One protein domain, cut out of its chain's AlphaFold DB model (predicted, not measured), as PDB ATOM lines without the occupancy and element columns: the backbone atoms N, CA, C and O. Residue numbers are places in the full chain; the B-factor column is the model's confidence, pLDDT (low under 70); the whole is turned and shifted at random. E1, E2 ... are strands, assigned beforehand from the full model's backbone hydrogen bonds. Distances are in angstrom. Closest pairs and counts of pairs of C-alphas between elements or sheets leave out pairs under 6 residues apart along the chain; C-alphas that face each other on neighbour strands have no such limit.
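AT A GLANCE: This is residues 158 to 227 of the 288 residues of the protein "CLUMA_CG017976, isoform A" of Clunio marinus (UniProt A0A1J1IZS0). Little regular structure: a rod of three small hairpins in a row, E1-E2 near one end, E3-E4 in the middle, E5-E6 near the other. The 70 printed residues have no named helix and strands E1 to E6 in chain order, paired antiparallel; the class is all strand, with 25 residues in named elements. It is only just extended, close to loose, radius of gyration of the C-alphas 17.0 A, spans 55 by 19 by 13 A.

HOW THE PARTS SIT: E1, residues 169 to 171, and E2, residues 174 to 176, form an antiparallel hairpin at 147 degrees; N 171 and O 174, 2.9 A, are within hydrogen-bond range. E3, residues 189 to 194, comes closest to E1 at the C-alphas of Cys 193 and Cys 169, 5.7 A. E3 and E4, residues 197 to 202, form an antiparallel hairpin at 158 degrees, with N 192 and O 199 at 3.0 A. E5, residues 213 to 216, and E6, residues 225 to 227, form another at 142 degrees, with N 216 and O 225 at 2.7 A. E4 and E5 are apart.

IN THESE COORDINATES: C-alpha 169 begins E1 at (187.429, 160.783, 271.770); C-alpha 227 ends E6 at (177.175, 160.389, 233.349). E3 measures 16.2 A, E4 16.5 A.

THE WHOLE: The two farthest C-alphas, Gly 161 and Gly 212, are 55.9 A apart. The printed part has no cut; the E2 to E3 link is long. Residues 210 to 212 and 219 to 220 have pLDDT under 70.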
ATOM      1  N   SER A 158     199.391 164.718 269.104       73.12
ATOM      2  CA  SER A 158     199.124 163.790 270.198       73.12
ATOM      3  C   SER A 158     198.219 164.420 271.258       73.12
ATOM      4  O   SER A 158     198.220 165.628 271.479       73.12
ATOM      5  N   CYS A 159     197.473 163.573 271.959       79.12
ATOM      6  CA  CYS A 159     196.600 163.950 273.073       79.12
ATOM      7  C   CYS A 159     197.323 163.993 274.425       79.12
ATOM      8  O   CYS A 159     196.692 164.068 275.480       79.12
ATOM      9  N   GLU A 160     198.650 163.913 274.407       80.94
ATOM     10  CA  GLU A 160     199.470 163.979 275.605       80.94
ATOM     11  C   GLU A 160     199.260 165.319 276.329       80.94
ATOM     12  O   GLU A 160     199.419 166.394 275.755       80.94
ATOM     13  N   GLY A 161     198.852 165.252 277.599       80.81
ATOM     14  CA  GLY A 161     198.551 166.437 278.408       80.81
ATOM     15  C   GLY A 161     197.167 167.058 278.179       80.81
ATOM     16  O   GLY A 161     196.881 168.101 278.764       80.81
ATOM     17  N   ILE A 162     196.297 166.432 277.379       82.75
ATOM     18  CA  ILE A 162     194.912 166.871 277.171       82.75
ATOM     19  C   ILE A 162     193.977 166.075 278.089       82.75
ATOM     20  O   ILE A 162     194.032 164.847 278.134       82.75
ATOM     21  N   SER A 163     193.105 166.766 278.825       87.94
ATOM     22  CA  SER A 163     192.050 166.128 279.617       87.94
ATOM     23  C   SER A 163     190.949 165.596 278.696       87.94
ATOM     24  O   SER A 163     190.281 166.388 278.032       87.94
ATOM     25  N   VAL A 164     190.770 164.275 278.675       88.44
ATOM     26  CA  VAL A 164     189.705 163.576 277.941       88.44
ATOM     27  C   VAL A 164     188.791 162.922 278.969       88.44
ATOM     28  O   VAL A 164     189.261 162.152 279.808       88.44
ATOM     29  N   GLU A 165     187.512 163.275 278.950       93.75
ATOM     30  CA  GLU A 165     186.509 162.727 279.863       93.75
ATOM     31  C   GLU A 165     185.929 161.408 279.327       93.75
ATOM     32  O   GLU A 165     186.118 161.038 278.166       93.75
ATOM     33  N   GLU A 166     185.219 160.673 280.184       92.81
ATOM     34  CA  GLU A 166     184.561 159.424 279.798       92.81
ATOM     35  C   GLU A 166     183.539 159.677 278.678       92.81
ATOM     36  O   GLU A 166     182.731 160.602 278.753       92.81
ATOM     37  N   GLY A 167     183.597 158.874 277.613       90.50
ATOM     38  CA  GLY A 167     182.746 159.041 276.433       90.50
ATOM     39  C   GLY A 167     183.278 160.016 275.372       90.50
ATOM     40  O   GLY A 167     182.682 160.113 274.301       90.50
ATOM     41  N   GLN A 168     184.397 160.709 275.615       95.69
ATOM     42  CA  GLN A 168     185.032 161.594 274.634       95.69
ATOM     43  C   GLN A 168     186.147 160.886 273.864       95.69
ATOM     44  O   GLN A 168     186.874 160.052 274.403       95.69
ATOM     45  N   CYS A 169     186.332 161.268 272.602       92.44
ATOM     46  CA  CYS A 169     187.429 160.783 271.770       92.44
ATOM     47  C   CYS A 169     188.464 161.880 271.615       92.44
ATOM     48  O   CYS A 169     188.114 163.034 271.381       92.44
ATOM     49  N   CYS A 170     189.745 161.530 271.667       89.06
ATOM     50  CA  CYS A 170     190.797 162.465 271.307       89.06
ATOM     51  C   CYS A 170     191.489 162.031 270.017       89.06
ATOM     52  O   CYS A 170     192.094 160.961 269.954       89.06
ATOM     53  N   VAL A 171     191.384 162.865 268.981       85.38
ATOM     54  CA  VAL A 171     191.888 162.580 267.633       85.38
ATOM     55  C   VAL A 171     192.691 163.775 267.133       85.38
ATOM     56  O   VAL A 171     192.165 164.883 267.023       85.38
ATOM     57  N   ARG A 172     193.979 163.549 266.824       81.19
ATOM     58  CA  ARG A 172     194.932 164.580 266.355       81.19
ATOM     59  C   ARG A 172     194.978 165.803 267.294       81.19
ATOM     60  O   ARG A 172     194.826 166.939 266.846       81.19
ATOM     61  N   GLY A 173     195.060 165.546 268.603       79.06
ATOM     62  CA  GLY A 173     195.118 166.582 269.645       79.06
ATOM     63  C   GLY A 173     193.820 167.364 269.876       79.06
ATOM     64  O   GLY A 173     193.841 168.406 270.531       79.06
ATOM     65  N   ILE A 174     192.685 166.901 269.342       82.81
ATOM     66  CA  ILE A 174     191.368 167.522 269.531       82.81
ATOM     67  C   ILE A 174     190.436 166.546 270.235       82.81
ATOM     68  O   ILE A 174     190.331 165.391 269.831       82.81
ATOM     69  N   VAL A 175     189.748 167.036 271.264       89.50
ATOM     70  CA  VAL A 175     188.714 166.294 271.987       89.50
ATOM     71  C   VAL A 175     187.367 166.504 271.299       89.50
ATOM     72  O   VAL A 175     186.949 167.646 271.104       89.50
ATOM     73  N   TYR A 176     186.715 165.400 270.962       90.56
ATOM     74  CA  TYR A 176     185.388 165.300 270.368       90.56
ATOM     75  C   TYR A 176     184.432 164.656 271.374       90.56
ATOM     76  O   TYR A 176     184.824 163.767 272.136       90.56
ATOM     77  N   GLN A 177     183.184 165.109 271.385       94.31
ATOM     78  CA  GLN A 177     182.107 164.534 272.182       94.31
ATOM     79  C   GLN A 177     181.545 163.275 271.508       94.31
ATOM     80  O   GLN A 177     181.631 163.121 270.290       94.31
ATOM     81  N   SER A 178     180.933 162.387 272.295       94.44
ATOM     82  CA  SER A 178     180.143 161.276 271.745       94.44
ATOM     83  C   SER A 178     179.050 161.829 270.816       94.44
ATOM     84  O   SER A 178     178.301 162.731 271.194       94.44
ATOM     85  N   GLY A 179     178.984 161.311 269.590       90.62
ATOM     86  CA  GLY A 179     178.129 161.769 268.494       90.62
ATOM     87  C   GLY A 179     178.805 162.710 267.486       90.62
ATOM     88  O   GLY A 179     178.218 162.979 266.435       90.62
ATOM     89  N   ASP A 180     180.015 163.207 267.759       92.62
ATOM     90  CA  ASP A 180     180.700 164.128 266.850       92.62
ATOM     91  C   ASP A 180     181.202 163.419 265.589       92.62
ATOM     92  O   ASP A 180     181.893 162.400 265.650       92.62
ATOM     93  N   LYS A 181     180.943 164.031 264.428       89.38
ATOM     94  CA  LYS A 181     181.622 163.675 263.179       89.38
ATOM     95  C   LYS A 181     183.018 164.281 263.165       89.38
ATOM     96  O   LYS A 181     183.188 165.481 263.384       89.38
ATOM     97  N   ILE A 182     184.012 163.460 262.854       86.88
ATOM     98  CA  ILE A 182     185.413 163.861 262.815       86.88
ATOM     99  C   ILE A 182     185.789 164.184 261.365       86.88
ATOM    100  O   ILE A 182     185.648 163.327 260.494       86.88
ATOM    101  N   PRO A 183     186.277 165.404 261.081       80.75
ATOM    102  CA  PRO A 183     186.665 165.791 259.731       80.75
ATOM    103  C   PRO A 183     187.838 164.965 259.190       80.75
ATOM    104  O   PRO A 183     188.903 164.892 259.816       80.75
ATOM    105  N   GLU A 184     187.675 164.422 257.986       78.75
ATOM    106  CA  GLU A 184     188.704 163.667 257.273       78.75
ATOM    107  C   GLU A 184     189.169 164.380 256.002       78.75
ATOM    108  O   GLU A 184     188.484 165.238 255.448       78.75
ATOM    109  N   LYS A 185     190.395 164.046 255.594       73.81
ATOM    110  CA  LYS A 185     191.008 164.542 254.356       73.81
ATOM    111  C   LYS A 185     190.447 163.812 253.135       73.81
ATOM    112  O   LYS A 185     190.193 164.402 252.095       73.81
ATOM    113  N   ASP A 186     190.273 162.507 253.277       79.44
ATOM    114  CA  ASP A 186     189.706 161.662 252.240       79.44
ATOM    115  C   ASP A 186     188.172 161.745 252.313       79.44
ATOM    116  O   ASP A 186     187.617 161.425 253.369       79.44
ATOM    117  N   PRO A 187     187.479 162.184 251.246       81.88
ATOM    118  CA  PRO A 187     186.024 162.295 251.249       81.88
ATOM    119  C   PRO A 187     185.318 160.936 251.380       81.88
ATOM    120  O   PRO A 187     184.164 160.905 251.802       81.88
ATOM    121  N   CYS A 188     185.992 159.823 251.072       87.12
ATOM    122  CA  CYS A 188     185.476 158.467 251.257       87.12
ATOM    123  C   CYS A 188     185.750 157.876 252.635       87.12
ATOM    124  O   CYS A 188     185.230 156.802 252.950       87.12
ATOM    125  N   LYS A 189     186.527 158.565 253.475       88.31
ATOM    126  CA  LYS A 189     186.755 158.169 254.859       88.31
ATOM    127  C   LYS A 189     185.799 158.928 255.770       88.31
ATOM    128  O   LYS A 189     185.906 160.135 255.963       88.31
ATOM    129  N   PHE A 190     184.905 158.192 256.409       89.56
ATOM    130  CA  PHE A 190     183.990 158.720 257.411       89.56
ATOM    131  C   PHE A 190     184.508 158.347 258.783       89.56
ATOM    132  O   PHE A 190     184.994 157.236 259.006       89.56
ATOM    133  N   SER A 191     184.451 159.280 259.720       90.56
ATOM    134  CA  SER A 191     184.834 158.981 261.088       90.56
ATOM    135  C   SER A 191     183.964 159.722 262.082       90.56
ATOM    136  O   SER A 191     183.561 160.862 261.845       90.56
ATOM    137  N   ASP A 192     183.691 159.069 263.200       94.00
ATOM    138  CA  ASP A 192     182.878 159.611 264.276       94.00
ATOM    139  C   ASP A 192     183.422 159.190 265.639       94.00
ATOM    140  O   ASP A 192     184.168 158.217 265.778       94.00
ATOM    141  N   CYS A 193     183.099 159.991 266.644       94.81
ATOM    142  CA  CYS A 193     183.298 159.633 268.031       94.81
ATOM    143  C   CYS A 193     181.993 159.084 268.587       94.81
ATOM    144  O   CYS A 193     180.976 159.771 268.532       94.81
ATOM    145  N   SER A 194     182.016 157.901 269.187       95.94
ATOM    146  CA  SER A 194     180.867 157.378 269.915       95.94
ATOM    147  C   SER A 194     181.340 156.641 271.162       95.94
ATOM    148  O   SER A 194     182.162 155.731 271.104       95.94
ATOM    149  N   ASP A 195     180.885 157.119 272.316       94.56
ATOM    150  CA  ASP A 195     181.165 156.587 273.654       94.56
ATOM    151  C   ASP A 195     182.660 156.356 273.937       94.56
ATOM    152  O   ASP A 195     183.079 155.357 274.521       94.56
ATOM    153  N   GLY A 196     183.488 157.323 273.528       89.50
ATOM    154  CA  GLY A 196     184.941 157.299 273.711       89.50
ATOM    155  C   GLY A 196     185.686 156.424 272.704       89.50
ATOM    156  O   GLY A 196     186.910 156.295 272.781       89.50
ATOM    157  N   LEU A 197     184.971 155.842 271.742       91.69
ATOM    158  CA  LEU A 197     185.529 155.056 270.655       91.69
ATOM    159  C   LEU A 197     185.513 155.862 269.356       91.69
ATOM    160  O   LEU A 197     184.510 156.445 268.955       91.69
ATOM    161  N   TYR A 198     186.669 155.880 268.702       91.50
ATOM    162  CA  TYR A 198     186.848 156.452 267.375       91.50
ATOM    163  C   TYR A 198     186.457 155.409 266.326       91.50
ATOM    164  O   TYR A 198     187.163 154.414 266.143       91.50
ATOM    165  N   TYR A 199     185.335 155.635 265.651       93.69
ATOM    166  CA  TYR A 199     184.849 154.794 264.568       93.69
ATOM    167  C   TYR A 199     185.326 155.335 263.229       93.69
ATOM    168  O   TYR A 199     185.369 156.543 263.000       93.69
ATOM    169  N   VAL A 200     185.703 154.417 262.340       91.75
ATOM    170  CA  VAL A 200     186.140 154.726 260.980       91.75
ATOM    171  C   VAL A 200     185.406 153.807 260.023       91.75
ATOM    172  O   VAL A 200     185.424 152.588 260.195       91.75
ATOM    173  N   ALA A 201     184.809 154.396 258.997       92.00
ATOM    174  CA  ALA A 201     184.190 153.695 257.889       92.00
ATOM    175  C   ALA A 201     184.739 154.226 256.564       92.00
ATOM    176  O   ALA A 201     185.174 155.373 256.466       92.00
ATOM    177  N   TRP A 202     184.700 153.371 255.550       91.62
ATOM    178  CA  TRP A 202     185.061 153.706 254.180       91.62
ATOM    179  C   TRP A 202     183.839 153.478 253.304       91.62
ATOM    180  O   TRP A 202     183.115 152.504 253.520       91.62
ATOM    181  N   ALA A 203     183.587 154.379 252.361       90.06
ATOM    182  CA  ALA A 203     182.622 154.111 251.306       90.06
ATOM    183  C   ALA A 203     183.323 153.456 250.117       90.06
ATOM    184  O   ALA A 203     184.349 153.944 249.647       90.06
ATOM    185  N   ASP A 204     182.719 152.375 249.638       89.88
ATOM    186  CA  ASP A 204     183.055 151.756 248.364       89.88
ATOM    187  C   ASP A 204     182.073 152.279 247.317       89.88
ATOM    188  O   ASP A 204     180.856 152.174 247.484       89.88
ATOM    189  N   CYS A 205     182.599 152.871 246.249       87.38
ATOM    190  CA  CYS A 205     181.771 153.419 245.188       87.38
ATOM    191  C   CYS A 205     181.438 152.348 244.153       87.38
ATOM    192  O   CYS A 205     182.308 151.601 243.696       87.38
ATOM    193  N   GLU A 206     180.171 152.301 243.756       84.69
ATOM    194  CA  GLU A 206     179.740 151.473 242.639       84.69
ATOM    195  C   GLU A 206     180.247 152.103 241.339       84.69
ATOM    196  O   GLU A 206     179.870 153.216 240.976       84.69
ATOM    197  N   LEU A 207     181.138 151.399 240.641       77.06
ATOM    198  CA  LEU A 207     181.571 151.816 239.311       77.06
ATOM    199  C   LEU A 207     180.444 151.564 238.301       77.06
ATOM    200  O   LEU A 207     179.750 150.547 238.415       77.06
ATOM    201  N   PRO A 208     180.275 152.432 237.286       73.12
ATOM    202  CA  PRO A 208     179.300 152.195 236.236       73.12
ATOM    203  C   PRO A 208     179.624 150.877 235.528       73.12
ATOM    204  O   PRO A 208     180.634 150.739 234.845       73.12
ATOM    205  N   THR A 209     178.752 149.887 235.699       71.62
ATOM    206  CA  THR A 209     178.824 148.604 234.982       71.62
ATOM    207  C   THR A 209     178.219 148.701 233.583       71.62
ATOM    208  O   THR A 209     178.426 147.820 232.750       71.62
ATOM    209  N   ARG A 210     177.477 149.781 233.320       64.75
ATOM    210  CA  ARG A 210     176.838 150.071 232.042       64.75
ATOM    211  C   ARG A 210     177.839 150.701 231.072       64.75
ATOM    212  O   ARG A 210     178.438 151.734 231.367       64.75
ATOM    213  N   VAL A 211     177.986 150.082 229.902       61.12
ATOM    214  CA  VAL A 211     178.802 150.589 228.785       61.12
ATOM    215  C   VAL A 211     178.256 151.944 228.327       61.12
ATOM    216  O   VAL A 211     177.046 152.133 228.299       61.12
ATOM    217  N   GLY A 212     179.136 152.894 227.998       62.72
ATOM    218  CA  GLY A 212     178.748 154.258 227.612       62.72
ATOM    219  C   GLY A 212     178.435 155.193 228.787       62.72
ATOM    220  O   GLY A 212     178.086 156.353 228.573       62.72
ATOM    221  N   CYS A 213     178.597 154.715 230.021       72.56
ATOM    222  CA  CYS A 213     178.610 155.549 231.213       72.56
ATOM    223  C   CYS A 213     180.034 155.714 231.739       72.56
ATOM    224  O   CYS A 213     180.816 154.762 231.761       72.56
ATOM    225  N   ARG A 214     180.364 156.922 232.190       78.50
ATOM    226  CA  ARG A 214     181.617 157.242 232.871       78.50
ATOM    227  C   ARG A 214     181.326 157.860 234.232       78.50
ATOM    228  O   ARG A 214     180.313 158.530 234.414       78.50
ATOM    229  N   GLY A 215     182.226 157.626 235.178       79.75
ATOM    230  CA  GLY A 215     182.253 158.401 236.410       79.75
ATOM    231  C   GLY A 215     182.821 159.788 236.121       79.75
ATOM    232  O   GLY A 215     183.869 159.906 235.489       79.75
ATOM    233  N   ILE A 216     182.119 160.818 236.564       81.06
ATOM    234  CA  ILE A 216     182.606 162.182 236.689       81.06
ATOM    235  C   ILE A 216     183.086 162.335 238.127       81.06
ATOM    236  O   ILE A 216     182.286 162.339 239.065       81.06
ATOM    237  N   ASP A 217     184.395 162.466 238.302       79.25
ATOM    238  CA  ASP A 217     184.973 162.747 239.609       79.25
ATOM    239  C   ASP A 217     184.597 164.167 240.042       79.25
ATOM    240  O   ASP A 217     184.987 165.154 239.415       79.25
ATOM    241  N   ILE A 218     183.837 164.272 241.133       77.12
ATOM    242  CA  ILE A 218     183.432 165.558 241.697       77.12
ATOM    243  C   ILE A 218     184.333 165.907 242.887       77.12
ATOM    244  O   ILE A 218     184.472 165.109 243.822       77.12
ATOM    245  N   PRO A 219     184.915 167.120 242.911       68.06
ATOM    246  CA  PRO A 219     185.666 167.616 244.056       68.06
ATOM    247  C   PRO A 219     184.895 167.482 245.374       68.06
ATOM    248  O   PRO A 219     183.739 167.887 245.471       68.06
ATOM    249  N   CYS A 220     185.556 166.982 246.422       69.44
ATOM    250  CA  CYS A 220     184.989 166.829 247.773       69.44
ATOM    251  C   CYS A 220     183.804 165.856 247.897       69.44
ATOM    252  O   CYS A 220     183.218 165.753 248.977       69.44
ATOM    253  N   GLN A 221     183.480 165.113 246.843       80.12
ATOM    254  CA  GLN A 221     182.528 164.017 246.886       80.12
ATOM    255  C   GLN A 221     183.295 162.701 247.007       80.12
ATOM    256  O   GLN A 221     184.366 162.552 246.428       80.12
ATOM    257  N   CYS A 222     182.782 161.754 247.797       85.62
ATOM    258  CA  CYS A 222     183.413 160.436 247.848       85.62
ATOM    259  C   CYS A 222     183.263 159.716 246.505       85.62
ATOM    260  O   CYS A 222     184.247 159.285 245.915       85.62
ATOM    261  N   CYS A 223     182.021 159.587 246.037       88.25
ATOM    262  CA  CYS A 223     181.731 158.819 244.839       88.25
ATOM    263  C   CYS A 223     181.529 159.719 243.630       88.25
ATOM    264  O   CYS A 223     180.905 160.773 243.775       88.25
ATOM    265  N   PRO A 224     182.020 159.301 242.453       85.81
ATOM    266  CA  PRO A 224     181.804 160.039 241.224       85.81
ATOM    267  C   PRO A 224     180.313 160.073 240.881       85.81
ATOM    268  O   PRO A 224     179.577 159.123 241.168       85.81
ATOM    269  N   ASP A 225     179.886 161.139 240.219       86.12
ATOM    270  CA  ASP A 225     178.579 161.158 239.569       86.12
ATOM    271  C   ASP A 225     178.650 160.328 238.289       86.12
ATOM    272  O   ASP A 225     179.654 160.337 237.584       86.12
ATOM    273  N   ILE A 226     177.601 159.574 237.972       83.69
ATOM    274  CA  ILE A 226     177.594 158.738 236.768       83.69
ATOM    275  C   ILE A 226     176.915 159.507 235.637       83.69
ATOM    276  O   ILE A 226     175.713 159.762 235.686       83.69
ATOM    277  N   GLU A 227     177.678 159.814 234.593       77.12
ATOM    278  CA  GLU A 227     177.175 160.389 233.349       77.12
ATOM    279  C   GLU A 227     177.177 159.325 232.255       77.12
ATOM    280  O   GLU A 227     178.199 158.696 231.978       77.12
TER     281      GLU A 227